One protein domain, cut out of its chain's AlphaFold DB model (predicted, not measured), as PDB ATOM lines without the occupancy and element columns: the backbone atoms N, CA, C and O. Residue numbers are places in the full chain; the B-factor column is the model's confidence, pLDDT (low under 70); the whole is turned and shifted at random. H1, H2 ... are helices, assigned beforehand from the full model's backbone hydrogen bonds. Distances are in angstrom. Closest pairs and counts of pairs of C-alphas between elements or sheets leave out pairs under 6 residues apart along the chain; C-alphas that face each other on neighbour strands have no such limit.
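What this domain is: This is residues 379 to 466 of the 466 residues of a protein of Larimichthys crocea (UniProt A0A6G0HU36). With little regular structure, this is a small core of three mutually touching helices, H1 and H3 side by side and H2 beside them, looped round by the long unnamed stretch 393 to 441, from which residues 401 to 411 stick out. The printed part has 88 residues, 22 of them in the named helices H1, H2 and H3, in that order, with no named strand; the class is all helix. It is only just compact, close to loose, with a radius of gyration of the C-alphas of 14.0 A, and elongated, spanning 43 by 24 by 21 A.

Where its parts are: H1, residues 387 to 392, begins at C-alpha (19.510, 7.369, -31.737) and is 8.5 A long. H2 is residues 442 to 445, 5.5 A. H3, residues 449 to 460, is 17.4 A and ends at C-alpha (11.985, 15.045, -18.765).

How they stand to each other: H1 touches H3, the closest C-alphas, of Pro 388 and Val 452, being 6.7 A apart; they run the same way at a shallow tilt of 17 degrees. H1 touches H2, closest at the C-alphas of Pro 388 and Leu 443, 5.4 A. H3 touches H2 with residues 452 to 456 alone, closest at the C-alphas of Val 452 and Leu 443, 5.5 A. In H1 every O i to N i+4 pair is within hydrogen-bond range, in H3 7 of 8; H2 is too short for one.

The domain as a whole: The C-alphas farthest apart, of Ala 405 and Gly 436, are 46.9 A apart. The printed part has no cut; the link H1 to H2 is long, H2 to H3 tight. pLDDT is under 70 at residues 395 to 396, 407 and 409 to 412.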
ATOM      1  N   PHE A 379      12.562  -0.878 -29.235       90.62
ATOM      2  CA  PHE A 379      12.785   0.570 -29.228       90.62
ATOM      3  C   PHE A 379      12.512   1.151 -30.634       90.62
ATOM      4  O   PHE A 379      12.971   0.560 -31.617       90.62
ATOM      5  N   PRO A 380      11.767   2.270 -30.767       87.06
ATOM      6  CA  PRO A 380      11.274   2.786 -32.048       87.06
ATOM      7  C   PRO A 380      12.366   3.501 -32.868       87.06
ATOM      8  O   PRO A 380      12.295   4.702 -33.113       87.06
ATOM      9  N   MET A 381      13.387   2.767 -33.312       88.06
ATOM     10  CA  MET A 381      14.447   3.283 -34.187       88.06
ATOM     11  C   MET A 381      14.295   2.716 -35.601       88.06
ATOM     12  O   MET A 381      14.292   1.501 -35.799       88.06
ATOM     13  N   MET A 382      14.161   3.596 -36.597       83.94
ATOM     14  CA  MET A 382      13.983   3.194 -37.992       83.94
ATOM     15  C   MET A 382      15.292   2.699 -38.620       83.94
ATOM     16  O   MET A 382      16.399   3.049 -38.210       83.94
ATOM     17  N   HIS A 383      15.179   1.872 -39.661       81.94
ATOM     18  CA  HIS A 383      16.357   1.393 -40.372       81.94
ATOM     19  C   HIS A 383      17.085   2.565 -41.049       81.94
ATOM     20  O   HIS A 383      16.516   3.255 -41.891       81.94
ATOM     21  N   GLY A 384      18.356   2.766 -40.694       82.62
ATOM     22  CA  GLY A 384      19.181   3.861 -41.213       82.62
ATOM     23  C   GLY A 384      19.080   5.176 -40.434       82.62
ATOM     24  O   GLY A 384      19.806   6.103 -40.779       82.62
ATOM     25  N   SER A 385      18.246   5.265 -39.391       88.50
ATOM     26  CA  SER A 385      18.251   6.407 -38.468       88.50
ATOM     27  C   SER A 385      19.255   6.212 -37.328       88.50
ATOM     28  O   SER A 385      19.637   5.081 -37.010       88.50
ATOM     29  N   SER A 386      19.650   7.313 -36.692       91.44
ATOM     30  CA  SER A 386      20.456   7.322 -35.469       91.44
ATOM     31  C   SER A 386      19.589   7.452 -34.207       91.44
ATOM     32  O   SER A 386      18.401   7.780 -34.278       91.44
ATOM     33  N   LEU A 387      20.172   7.199 -33.033       91.88
ATOM     34  CA  LEU A 387      19.510   7.369 -31.737       91.88
ATOM     35  C   LEU A 387      19.005   8.814 -31.520       91.88
ATOM     36  O   LEU A 387      17.844   8.959 -31.127       91.88
ATOM     37  N   PRO A 388      19.785   9.879 -31.818       92.50
ATOM     38  CA  PRO A 388      19.278  11.250 -31.788       92.50
ATOM     39  C   PRO A 388      18.032  11.477 -32.649       92.50
ATOM     40  O   PRO A 388      17.128  12.182 -32.201       92.50
ATOM     41  N   ASP A 389      17.950  10.876 -33.842       91.25
ATOM     42  CA  ASP A 389      16.780  11.009 -34.723       91.25
ATOM     43  C   ASP A 389      15.535  10.381 -34.079       91.25
ATOM     44  O   ASP A 389      14.472  10.999 -34.031       91.25
ATOM     45  N   ALA A 390      15.675   9.162 -33.546       90.56
ATOM     46  CA  ALA A 390      14.576   8.428 -32.920       90.56
ATOM     47  C   ALA A 390      14.053   9.127 -31.656       90.56
ATOM     48  O   ALA A 390      12.843   9.245 -31.466       90.56
ATOM     49  N   LEU A 391      14.956   9.630 -30.810       91.00
ATOM     50  CA  LEU A 391      14.585  10.367 -29.601       91.00
ATOM     51  C   LEU A 391      13.982  11.738 -29.925       91.00
ATOM     52  O   LEU A 391      12.997  12.124 -29.303       91.00
ATOM     53  N   SER A 392      14.505  12.442 -30.935       88.56
ATOM     54  CA  SER A 392      13.933  13.725 -31.382       88.56
ATOM     55  C   SER A 392      12.538  13.553 -31.997       88.56
ATOM     56  O   SER A 392      11.722  14.461 -31.935       88.56
ATOM     57  N   ALA A 393      12.216  12.383 -32.555       86.75
ATOM     58  CA  ALA A 393      10.861  12.087 -33.022       86.75
ATOM     59  C   ALA A 393       9.850  11.861 -31.876       86.75
ATOM     60  O   ALA A 393       8.646  11.831 -32.126       86.75
ATOM     61  N   CYS A 394      10.317  11.703 -30.632       81.25
ATOM     62  CA  CYS A 394       9.496  11.444 -29.446       81.25
ATOM     63  C   CYS A 394       9.252  12.708 -28.590       81.25
ATOM     64  O   CYS A 394       9.078  12.605 -27.380       81.25
ATOM     65  N   GLU A 395       9.251  13.907 -29.184       65.69
ATOM     66  CA  GLU A 395       9.135  15.183 -28.447       65.69
ATOM     67  C   GLU A 395       7.861  15.307 -27.583       65.69
ATOM     68  O   GLU A 395       7.901  15.943 -26.530       65.69
ATOM     69  N   ASP A 396       6.755  14.656 -27.964       68.88
ATOM     70  CA  ASP A 396       5.471  14.737 -27.248       68.88
ATOM     71  C   ASP A 396       5.386  13.847 -25.985       68.88
ATOM     72  O   ASP A 396       4.409  13.926 -25.234       68.88
ATOM     73  N   GLY A 397       6.376  12.981 -25.729       77.12
ATOM     74  CA  GLY A 397       6.393  12.126 -24.541       77.12
ATOM     75  C   GLY A 397       7.401  10.979 -24.590       77.12
ATOM     76  O   GLY A 397       7.914  10.600 -25.640       77.12
ATOM     77  N   LEU A 398       7.663  10.380 -23.428       83.12
ATOM     78  CA  LEU A 398       8.636   9.297 -23.307       83.12
ATOM     79  C   LEU A 398       8.249   8.067 -24.159       83.12
ATOM     80  O   LEU A 398       7.100   7.616 -24.104       83.12
ATOM     81  N   PRO A 399       9.202   7.462 -24.900       86.81
ATOM     82  CA  PRO A 399       8.928   6.287 -25.732       86.81
ATOM     83  C   PRO A 399       8.722   5.004 -24.911       86.81
ATOM     84  O   PRO A 399       8.248   3.993 -25.436       86.81
ATOM     85  N   TRP A 400       9.081   5.025 -23.625       89.12
ATOM     86  CA  TRP A 400       8.961   3.889 -22.718       89.12
ATOM     87  C   TRP A 400       7.523   3.712 -22.219       89.12
ATOM     88  O   TRP A 400       6.775   4.666 -22.006       89.12
ATOM     89  N   LYS A 401       7.137   2.461 -21.985       91.75
ATOM     90  CA  LYS A 401       5.856   2.058 -21.405       91.75
ATOM     91  C   LYS A 401       6.066   1.438 -20.021       91.75
ATOM     92  O   LYS A 401       7.113   0.827 -19.798       91.75
ATOM     93  N   PRO A 402       5.101   1.574 -19.092       92.38
ATOM     94  CA  PRO A 402       5.232   1.032 -17.746       92.38
ATOM     95  C   PRO A 402       5.246  -0.497 -17.768       92.38
ATOM     96  O   PRO A 402       4.349  -1.140 -18.315       92.38
ATOM     97  N   LEU A 403       6.268  -1.064 -17.141       94.25
ATOM     98  CA  LEU A 403       6.441  -2.498 -16.910       94.25
ATOM     99  C   LEU A 403       6.257  -2.867 -15.437       94.25
ATOM    100  O   LEU A 403       6.279  -4.048 -15.097       94.25
ATOM    101  N   SER A 404       6.097  -1.869 -14.569       92.88
ATOM    102  CA  SER A 404       5.817  -2.047 -13.151       92.88
ATOM    103  C   SER A 404       4.444  -1.530 -12.747       92.88
ATOM    104  O   SER A 404       3.869  -0.652 -13.385       92.88
ATOM    105  N   ALA A 405       3.964  -2.013 -11.607       87.50
ATOM    106  CA  ALA A 405       2.730  -1.577 -10.972       87.50
ATOM    107  C   ALA A 405       2.758  -0.138 -10.445       87.50
ATOM    108  O   ALA A 405       1.702   0.453 -10.211       87.50
ATOM    109  N   CYS A 406       3.953   0.398 -10.202       81.62
ATOM    110  CA  CYS A 406       4.146   1.765  -9.751       81.62
ATOM    111  C   CYS A 406       3.992   2.704 -10.947       81.62
ATOM    112  O   CYS A 406       4.835   2.712 -11.842       81.62
ATOM    113  N   SER A 407       2.909   3.481 -10.968       69.25
ATOM    114  CA  SER A 407       2.743   4.561 -11.937       69.25
ATOM    115  C   SER A 407       3.703   5.703 -11.631       69.25
ATOM    116  O   SER A 407       3.944   6.012 -10.461       69.25
ATOM    117  N   GLU A 408       4.174   6.377 -12.673       70.69
ATOM    118  CA  GLU A 408       4.891   7.636 -12.529       70.69
ATOM    119  C   GLU A 408       4.017   8.648 -11.771       70.69
ATOM    120  O   GLU A 408       2.863   8.872 -12.159       70.69
ATOM    121  N   PRO A 409       4.499   9.224 -10.658       62.91
ATOM    122  CA  PRO A 409       3.734  10.237  -9.957       62.91
ATOM    123  C   PRO A 409       3.638  11.494 -10.834       62.91
ATOM    124  O   PRO A 409       4.600  11.902 -11.479       62.91
ATOM    125  N   ALA A 410       2.461  12.124 -10.851       57.53
ATOM    126  CA  ALA A 410       2.161  13.277 -11.710       57.53
ATOM    127  C   ALA A 410       3.050  14.513 -11.451       57.53
ATOM    128  O   ALA A 410       2.987  15.483 -12.201       57.53
ATOM    129  N   ASP A 411       3.846  14.499 -10.381       61.72
ATOM    130  CA  ASP A 411       4.797  15.547 -10.022       61.72
ATOM    131  C   ASP A 411       6.198  15.343 -10.629       61.72
ATOM    132  O   ASP A 411       7.076  16.173 -10.387       61.72
ATOM    133  N   GLY A 412       6.419  14.267 -11.400       61.72
ATOM    134  CA  GLY A 412       7.677  13.992 -12.108       61.72
ATOM    135  C   GLY A 412       8.873  13.757 -11.181       61.72
ATOM    136  O   GLY A 412      10.027  13.851 -11.605       61.72
ATOM    137  N   ARG A 413       8.631  13.491  -9.888       71.88
ATOM    138  CA  ARG A 413       9.703  13.342  -8.900       71.88
ATOM    139  C   ARG A 413      10.353  11.975  -9.004       71.88
ATOM    140  O   ARG A 413       9.875  10.983  -8.461       71.88
ATOM    141  N   CYS A 414      11.503  11.973  -9.650       80.06
ATOM    142  CA  CYS A 414      12.436  10.869  -9.676       80.06
ATOM    143  C   CYS A 414      13.579  11.114  -8.674       80.06
ATOM    144  O   CYS A 414      14.047  12.247  -8.542       80.06
ATOM    145  N   TYR A 415      14.022  10.065  -7.970       84.50
ATOM    146  CA  TYR A 415      15.111  10.146  -6.981       84.50
ATOM    147  C   TYR A 415      16.426   9.504  -7.441       84.50
ATOM    148  O   TYR A 415      17.480   9.911  -6.964       84.50
ATOM    149  N   GLY A 416      16.355   8.542  -8.358       87.62
ATOM    150  CA  GLY A 416      17.492   7.923  -9.035       87.62
ATOM    151  C   GLY A 416      17.003   7.202 -10.289       87.62
ATOM    152  O   GLY A 416      15.845   6.770 -10.340       87.62
ATOM    153  N   GLN A 417      17.853   7.116 -11.309       89.00
ATOM    154  CA  GLN A 417      17.535   6.475 -12.584       89.00
ATOM    155  C   GLN A 417      18.607   5.472 -12.958       89.00
ATOM    156  O   GLN A 417      19.751   5.559 -12.532       89.00
ATOM    157  N   TRP A 418      18.203   4.509 -13.773       90.88
ATOM    158  CA  TRP A 418      19.120   3.643 -14.483       90.88
ATOM    159  C   TRP A 418      18.506   3.323 -15.836       90.88
ATOM    160  O   TRP A 418      17.340   2.923 -15.908       90.88
ATOM    161  N   ALA A 419      19.274   3.485 -16.907       91.12
ATOM    162  CA  ALA A 419      18.817   3.193 -18.255       91.12
ATOM    163  C   ALA A 419      19.785   2.237 -18.950       91.12
ATOM    164  O   ALA A 419      20.992   2.459 -18.970       91.12
ATOM    165  N   THR A 420      19.235   1.186 -19.554       91.19
ATOM    166  CA  THR A 420      19.989   0.244 -20.383       91.19
ATOM    167  C   THR A 420      19.423   0.285 -21.795       91.19
ATOM    168  O   THR A 420      18.237   0.023 -22.000       91.19
ATOM    169  N   LEU A 421      20.275   0.576 -22.778       89.75
ATOM    170  CA  LEU A 421      19.952   0.478 -24.199       89.75
ATOM    171  C   LEU A 421      20.763  -0.671 -24.810       89.75
ATOM    172  O   LEU A 421      21.982  -0.707 -24.675       89.75
ATOM    173  N   LYS A 422      20.092  -1.614 -25.476       86.75
ATOM    174  CA  LYS A 422      20.708  -2.820 -26.055       86.75
ATOM    175  C   LYS A 422      20.226  -3.033 -27.489       86.75
ATOM    176  O   LYS A 422      19.103  -2.669 -27.826       86.75
ATOM    177  N   GLY A 423      21.067  -3.666 -28.309       82.00
ATOM    178  CA  GLY A 423      20.707  -4.112 -29.660       82.00
ATOM    179  C   GLY A 423      21.068  -3.144 -30.789       82.00
ATOM    180  O   GLY A 423      20.637  -3.354 -31.920       82.00
ATOM    181  N   PHE A 424      21.866  -2.109 -30.511       83.00
ATOM    182  CA  PHE A 424      22.317  -1.143 -31.511       83.00
ATOM    183  C   PHE A 424      23.841  -1.056 -31.562       83.00
ATOM    184  O   PHE A 424      24.515  -1.066 -30.537       83.00
ATOM    185  N   GLU A 425      24.377  -0.939 -32.775       80.50
ATOM    186  CA  GLU A 425      25.801  -0.692 -33.007       80.50
ATOM    187  C   GLU A 425      26.177   0.725 -32.562       80.50
ATOM    188  O   GLU A 425      25.427   1.673 -32.808       80.50
ATOM    189  N   GLY A 426      27.374   0.893 -31.989       78.06
ATOM    190  CA  GLY A 426      27.832   2.181 -31.452       78.06
ATOM    191  C   GLY A 426      27.760   3.348 -32.447       78.06
ATOM    192  O   GLY A 426      27.431   4.466 -32.063       78.06
ATOM    193  N   GLN A 427      27.968   3.088 -33.744       77.69
ATOM    194  CA  GLN A 427      27.872   4.106 -34.800       77.69
ATOM    195  C   GLN A 427      26.459   4.681 -34.968       77.69
ATOM    196  O   GLN A 427      26.316   5.825 -35.387       77.69
ATOM    197  N   LYS A 428      25.414   3.911 -34.636       86.12
ATOM    198  CA  LYS A 428      24.014   4.357 -34.709       86.12
ATOM    199  C   LYS A 428      23.584   5.129 -33.463       86.12
ATOM    200  O   LYS A 428      22.525   5.747 -33.481       86.12
ATOM    201  N   LEU A 429      24.381   5.114 -32.393       88.81
ATOM    202  CA  LEU A 429      24.068   5.821 -31.149       88.81
ATOM    203  C   LEU A 429      24.364   7.326 -31.219       88.81
ATOM    204  O   LEU A 429      23.895   8.080 -30.372       88.81
ATOM    205  N   ILE A 430      25.122   7.761 -32.224       91.19
ATOM    206  CA  ILE A 430      25.506   9.156 -32.445       91.19
ATOM    207  C   ILE A 430      25.097   9.608 -33.845       91.19
ATOM    208  O   ILE A 430      24.810   8.797 -34.727       91.19
ATOM    209  N   SER A 431      25.078  10.920 -34.058       87.00
ATOM    210  CA  SER A 431      24.765  11.478 -35.368       87.00
ATOM    211  C   SER A 431      25.966  11.403 -36.321       87.00
ATOM    212  O   SER A 431      27.101  11.659 -35.926       87.00
ATOM    213  N   SER A 432      25.716  11.101 -37.598       80.88
ATOM    214  CA  SER A 432      26.724  11.034 -38.671       80.88
ATOM    215  C   SER A 432      26.712  12.280 -39.570       80.88
ATOM    216  O   SER A 432      26.851  12.200 -40.792       80.88
ATOM    217  N   LEU A 433      26.518  13.462 -38.976       81.25
ATOM    218  CA  LEU A 433      26.465  14.725 -39.720       81.25
ATOM    219  C   LEU A 433      27.816  15.069 -40.356       81.25
ATOM    220  O   LEU A 433      28.872  14.958 -39.731       81.25
ATOM    221  N   ALA A 434      27.777  15.552 -41.601       80.06
ATOM    222  CA  ALA A 434      28.969  16.043 -42.278       80.06
ATOM    223  C   ALA A 434      29.538  17.289 -41.559       80.06
ATOM    224  O   ALA A 434      28.766  18.133 -41.087       80.06
ATOM    225  N   PRO A 435      30.875  17.456 -41.504       75.50
ATOM    226  CA  PRO A 435      31.495  18.627 -40.891       75.50
ATOM    227  C   PRO A 435      30.946  19.941 -41.470       75.50
ATOM    228  O   PRO A 435      30.926  20.134 -42.685       75.50
ATOM    229  N   GLY A 436      30.503  20.852 -40.598       76.56
ATOM    230  CA  GLY A 436      29.937  22.154 -40.980       76.56
ATOM    231  C   GLY A 436      28.414  22.181 -41.164       76.56
ATOM    232  O   GLY A 436      27.854  23.262 -41.354       76.56
ATOM    233  N   VAL A 437      27.725  21.040 -41.065       84.56
ATOM    234  CA  VAL A 437      26.255  20.993 -41.039       84.56
ATOM    235  C   VAL A 437      25.752  21.384 -39.649       84.56
ATOM    236  O   VAL A 437      26.229  20.877 -38.634       84.56
ATOM    237  N   LYS A 438      24.775  22.295 -39.588       85.81
ATOM    238  CA  LYS A 438      24.140  22.684 -38.324       85.81
ATOM    239  C   LYS A 438      23.306  21.505 -37.787       85.81
ATOM    240  O   LYS A 438      22.461  21.013 -38.536       85.81
ATOM    241  N   PRO A 439      23.497  21.075 -36.527       87.19
ATOM    242  CA  PRO A 439      22.736  19.966 -35.965       87.19
ATOM    243  C   PRO A 439      21.244  20.331 -35.860       87.19
ATOM    244  O   PRO A 439      20.932  21.461 -35.467       87.19
ATOM    245  N   PRO A 440      20.324  19.409 -36.206       86.75
ATOM    246  CA  PRO A 440      18.887  19.672 -36.168       86.75
ATOM    247  C   PRO A 440      18.361  19.807 -34.734       86.75
ATOM    248  O   PRO A 440      17.550  20.692 -34.474       86.75
ATOM    249  N   THR A 441      18.867  19.003 -33.793       89.12
ATOM    250  CA  THR A 441      18.563  19.125 -32.356       89.12
ATOM    251  C   THR A 441      19.846  19.065 -31.520       89.12
ATOM    252  O   THR A 441      20.868  18.577 -32.017       89.12
ATOM    253  N   PRO A 442      19.836  19.524 -30.249       88.94
ATOM    254  CA  PRO A 442      21.006  19.446 -29.369       88.94
ATOM    255  C   PRO A 442      21.571  18.025 -29.234       88.94
ATOM    256  O   PRO A 442      22.788  17.859 -29.170       88.94
ATOM    257  N   LEU A 443      20.710  17.001 -29.304       90.69
ATOM    258  CA  LEU A 443      21.112  15.592 -29.229       90.69
ATOM    259  C   LEU A 443      22.093  15.197 -30.343       90.69
ATOM    260  O   LEU A 443      22.968  14.366 -30.134       90.69
ATOM    261  N   HIS A 444      21.994  15.826 -31.516       92.19
ATOM    262  CA  HIS A 444      22.843  15.521 -32.671       92.19
ATOM    263  C   HIS A 444      24.261  16.093 -32.551       92.19
ATOM    264  O   HIS A 444      25.118  15.777 -33.373       92.19
ATOM    265  N   SER A 445      24.504  16.952 -31.557       90.31
ATOM    266  CA  SER A 445      25.832  17.511 -31.279       90.31
ATOM    267  C   SER A 445      26.670  16.661 -30.320       90.31
ATOM    268  O   SER A 445      27.852  16.940 -30.145       90.31
ATOM    269  N   LEU A 446      26.073  15.633 -29.711       91.06
ATOM    270  CA  LEU A 446      26.712  14.799 -28.695       91.06
ATOM    271  C   LEU A 446      27.567  13.693 -29.327       91.06
ATOM    272  O   LEU A 446      27.321  13.251 -30.452       91.06
ATOM    273  N   HIS A 447      28.595  13.260 -28.594       88.75
ATOM    274  CA  HIS A 447      29.649  12.378 -29.113       88.75
ATOM    275  C   HIS A 447      29.618  10.955 -28.545       88.75
ATOM    276  O   HIS A 447      30.381  10.108 -29.007       88.75
ATOM    277  N   SER A 448      28.735  10.674 -27.586       90.38
ATOM    278  CA  SER A 448      28.515   9.331 -27.057       90.38
ATOM    279  C   SER A 448      27.020   9.022 -26.962       90.38
ATOM    280  O   SER A 448      26.197   9.916 -26.765       90.38
ATOM    281  N   GLY A 449      26.662   7.744 -27.113       88.31
ATOM    282  CA  GLY A 449      25.277   7.293 -26.948       88.31
ATOM    283  C   GLY A 449      24.748   7.497 -25.528       88.31
ATOM    284  O   GLY A 449      23.569   7.799 -25.352       88.31
ATOM    285  N   GLU A 450      25.628   7.375 -24.532       89.81
ATOM    286  CA  GLU A 450      25.324   7.636 -23.124       89.81
ATOM    287  C   GLU A 450      24.946   9.104 -22.914       89.81
ATOM    288  O   GLU A 450      23.890   9.376 -22.348       89.81
ATOM    289  N   ASP A 451      25.721  10.047 -23.468       91.31
ATOM    290  CA  ASP A 451      25.406  11.479 -23.392       91.31
ATOM    291  C   ASP A 451      24.083  11.802 -24.098       91.31
ATOM    292  O   ASP A 451      23.292  12.598 -23.594       91.31
ATOM    293  N   VAL A 452      23.820  11.183 -25.259       92.12
ATOM    294  CA  VAL A 452      22.557  11.351 -26.001       92.12
ATOM    295  C   VAL A 452      21.371  10.918 -25.148       92.12
ATOM    296  O   VAL A 452      20.400  11.669 -25.011       92.12
ATOM    297  N   LEU A 453      21.449   9.729 -24.552       90.38
ATOM    298  CA  LEU A 453      20.385   9.197 -23.714       90.38
ATOM    299  C   LEU A 453      20.219  10.023 -22.430       90.38
ATOM    300  O   LEU A 453      19.095  10.378 -22.075       90.38
ATOM    301  N   ALA A 454      21.320  10.397 -21.776       90.19
ATOM    302  CA  ALA A 454      21.314  11.209 -20.564       90.19
ATOM    303  C   ALA A 454      20.741  12.610 -20.805       90.19
ATOM    304  O   ALA A 454      19.898  13.083 -20.039       90.19
ATOM    305  N   SER A 455      21.133  13.266 -21.900       89.62
ATOM    306  CA  SER A 455      20.590  14.568 -22.288       89.62
ATOM    307  C   SER A 455      19.099  14.495 -22.614       89.62
ATOM    308  O   SER A 455      18.375  15.446 -22.323       89.62
ATOM    309  N   PHE A 456      18.623  13.398 -23.209       89.69
ATOM    310  CA  PHE A 456      17.197  13.219 -23.470       89.69
ATOM    311  C   PHE A 456      16.421  12.992 -22.170       89.69
ATOM    312  O   PHE A 456      15.462  13.709 -21.906       89.69
ATOM    313  N   ILE A 457      16.853  12.058 -21.317       87.94
ATOM    314  CA  ILE A 457      16.152  11.736 -20.064       87.94
ATOM    315  C   ILE A 457      16.133  12.940 -19.111       87.94
ATOM    316  O   ILE A 457      15.082  13.259 -18.553       87.94
ATOM    317  N   SER A 458      17.247  13.666 -18.978       86.75
ATOM    318  CA  SER A 458      17.319  14.875 -18.140       86.75
ATOM    319  C   SER A 458      16.380  15.997 -18.597       86.75
ATOM    320  O   SER A 458      15.988  16.824 -17.776       86.75
ATOM    321  N   SER A 459      15.952  16.017 -19.867       85.81
ATOM    322  CA  SER A 459      14.943  16.978 -20.334       85.81
ATOM    323  C   SER A 459      13.545  16.713 -19.750       85.81
ATOM    324  O   SER A 459      12.791  17.658 -19.524       85.81
ATOM    325  N   PHE A 460      13.231  15.450 -19.428       80.94
ATOM    326  CA  PHE A 460      11.985  15.045 -18.765       80.94
ATOM    327  C   PHE A 460      12.123  15.015 -17.235       80.94
ATOM    328  O   PHE A 460      11.162  15.307 -16.527       80.94
ATOM    329  N   TYR A 461      13.323  14.720 -16.719       82.56
ATOM    330  CA  TYR A 461      13.618  14.607 -15.285       82.56
ATOM    331  C   TYR A 461      14.796  15.499 -14.856       82.56
ATOM    332  O   TYR A 461      15.837  14.993 -14.437       82.56
ATOM    333  N   PRO A 462      14.657  16.836 -14.894       76.56
ATOM    334  CA  PRO A 462      15.782  17.759 -14.701       76.56
ATOM    335  C   PRO A 462      16.394  17.730 -13.293       76.56
ATOM    336  O   PRO A 462      17.490  18.244 -13.083       76.56
ATOM    337  N   THR A 463      15.688  17.166 -12.312       76.19
ATOM    338  CA  THR A 463      16.127  17.096 -10.911       76.19
ATOM    339  C   THR A 463      16.641  15.717 -10.495       76.19
ATOM    340  O   THR A 463      17.006  15.560  -9.331       76.19
ATOM    341  N   CYS A 464      16.626  14.718 -11.386       72.50
ATOM    342  CA  CYS A 464      17.013  13.346 -11.053       72.50
ATOM    343  C   CYS A 464      18.444  13.048 -11.530       72.50
ATOM    344  O   CYS A 464      18.754  13.341 -12.685       72.50
ATOM    345  N   PRO A 465      19.323  12.479 -10.685       70.88
ATOM    346  CA  PRO A 465      20.601  11.955 -11.153       70.88
ATOM    347  C   PRO A 465      20.371  10.692 -12.001       70.88
ATOM    348  O   PRO A 465      19.563   9.837 -11.620       70.88
ATOM    349  N   LEU A 466      21.079  10.603 -13.134       70.19
ATOM    350  CA  LEU A 466      21.141   9.426 -14.008       70.19
ATOM    351  C   LEU A 466      22.403   8.608 -13.730       70.19
ATOM    352  O   LEU A 466      23.459   9.245 -13.498       70.19
TER     353      LEU A 466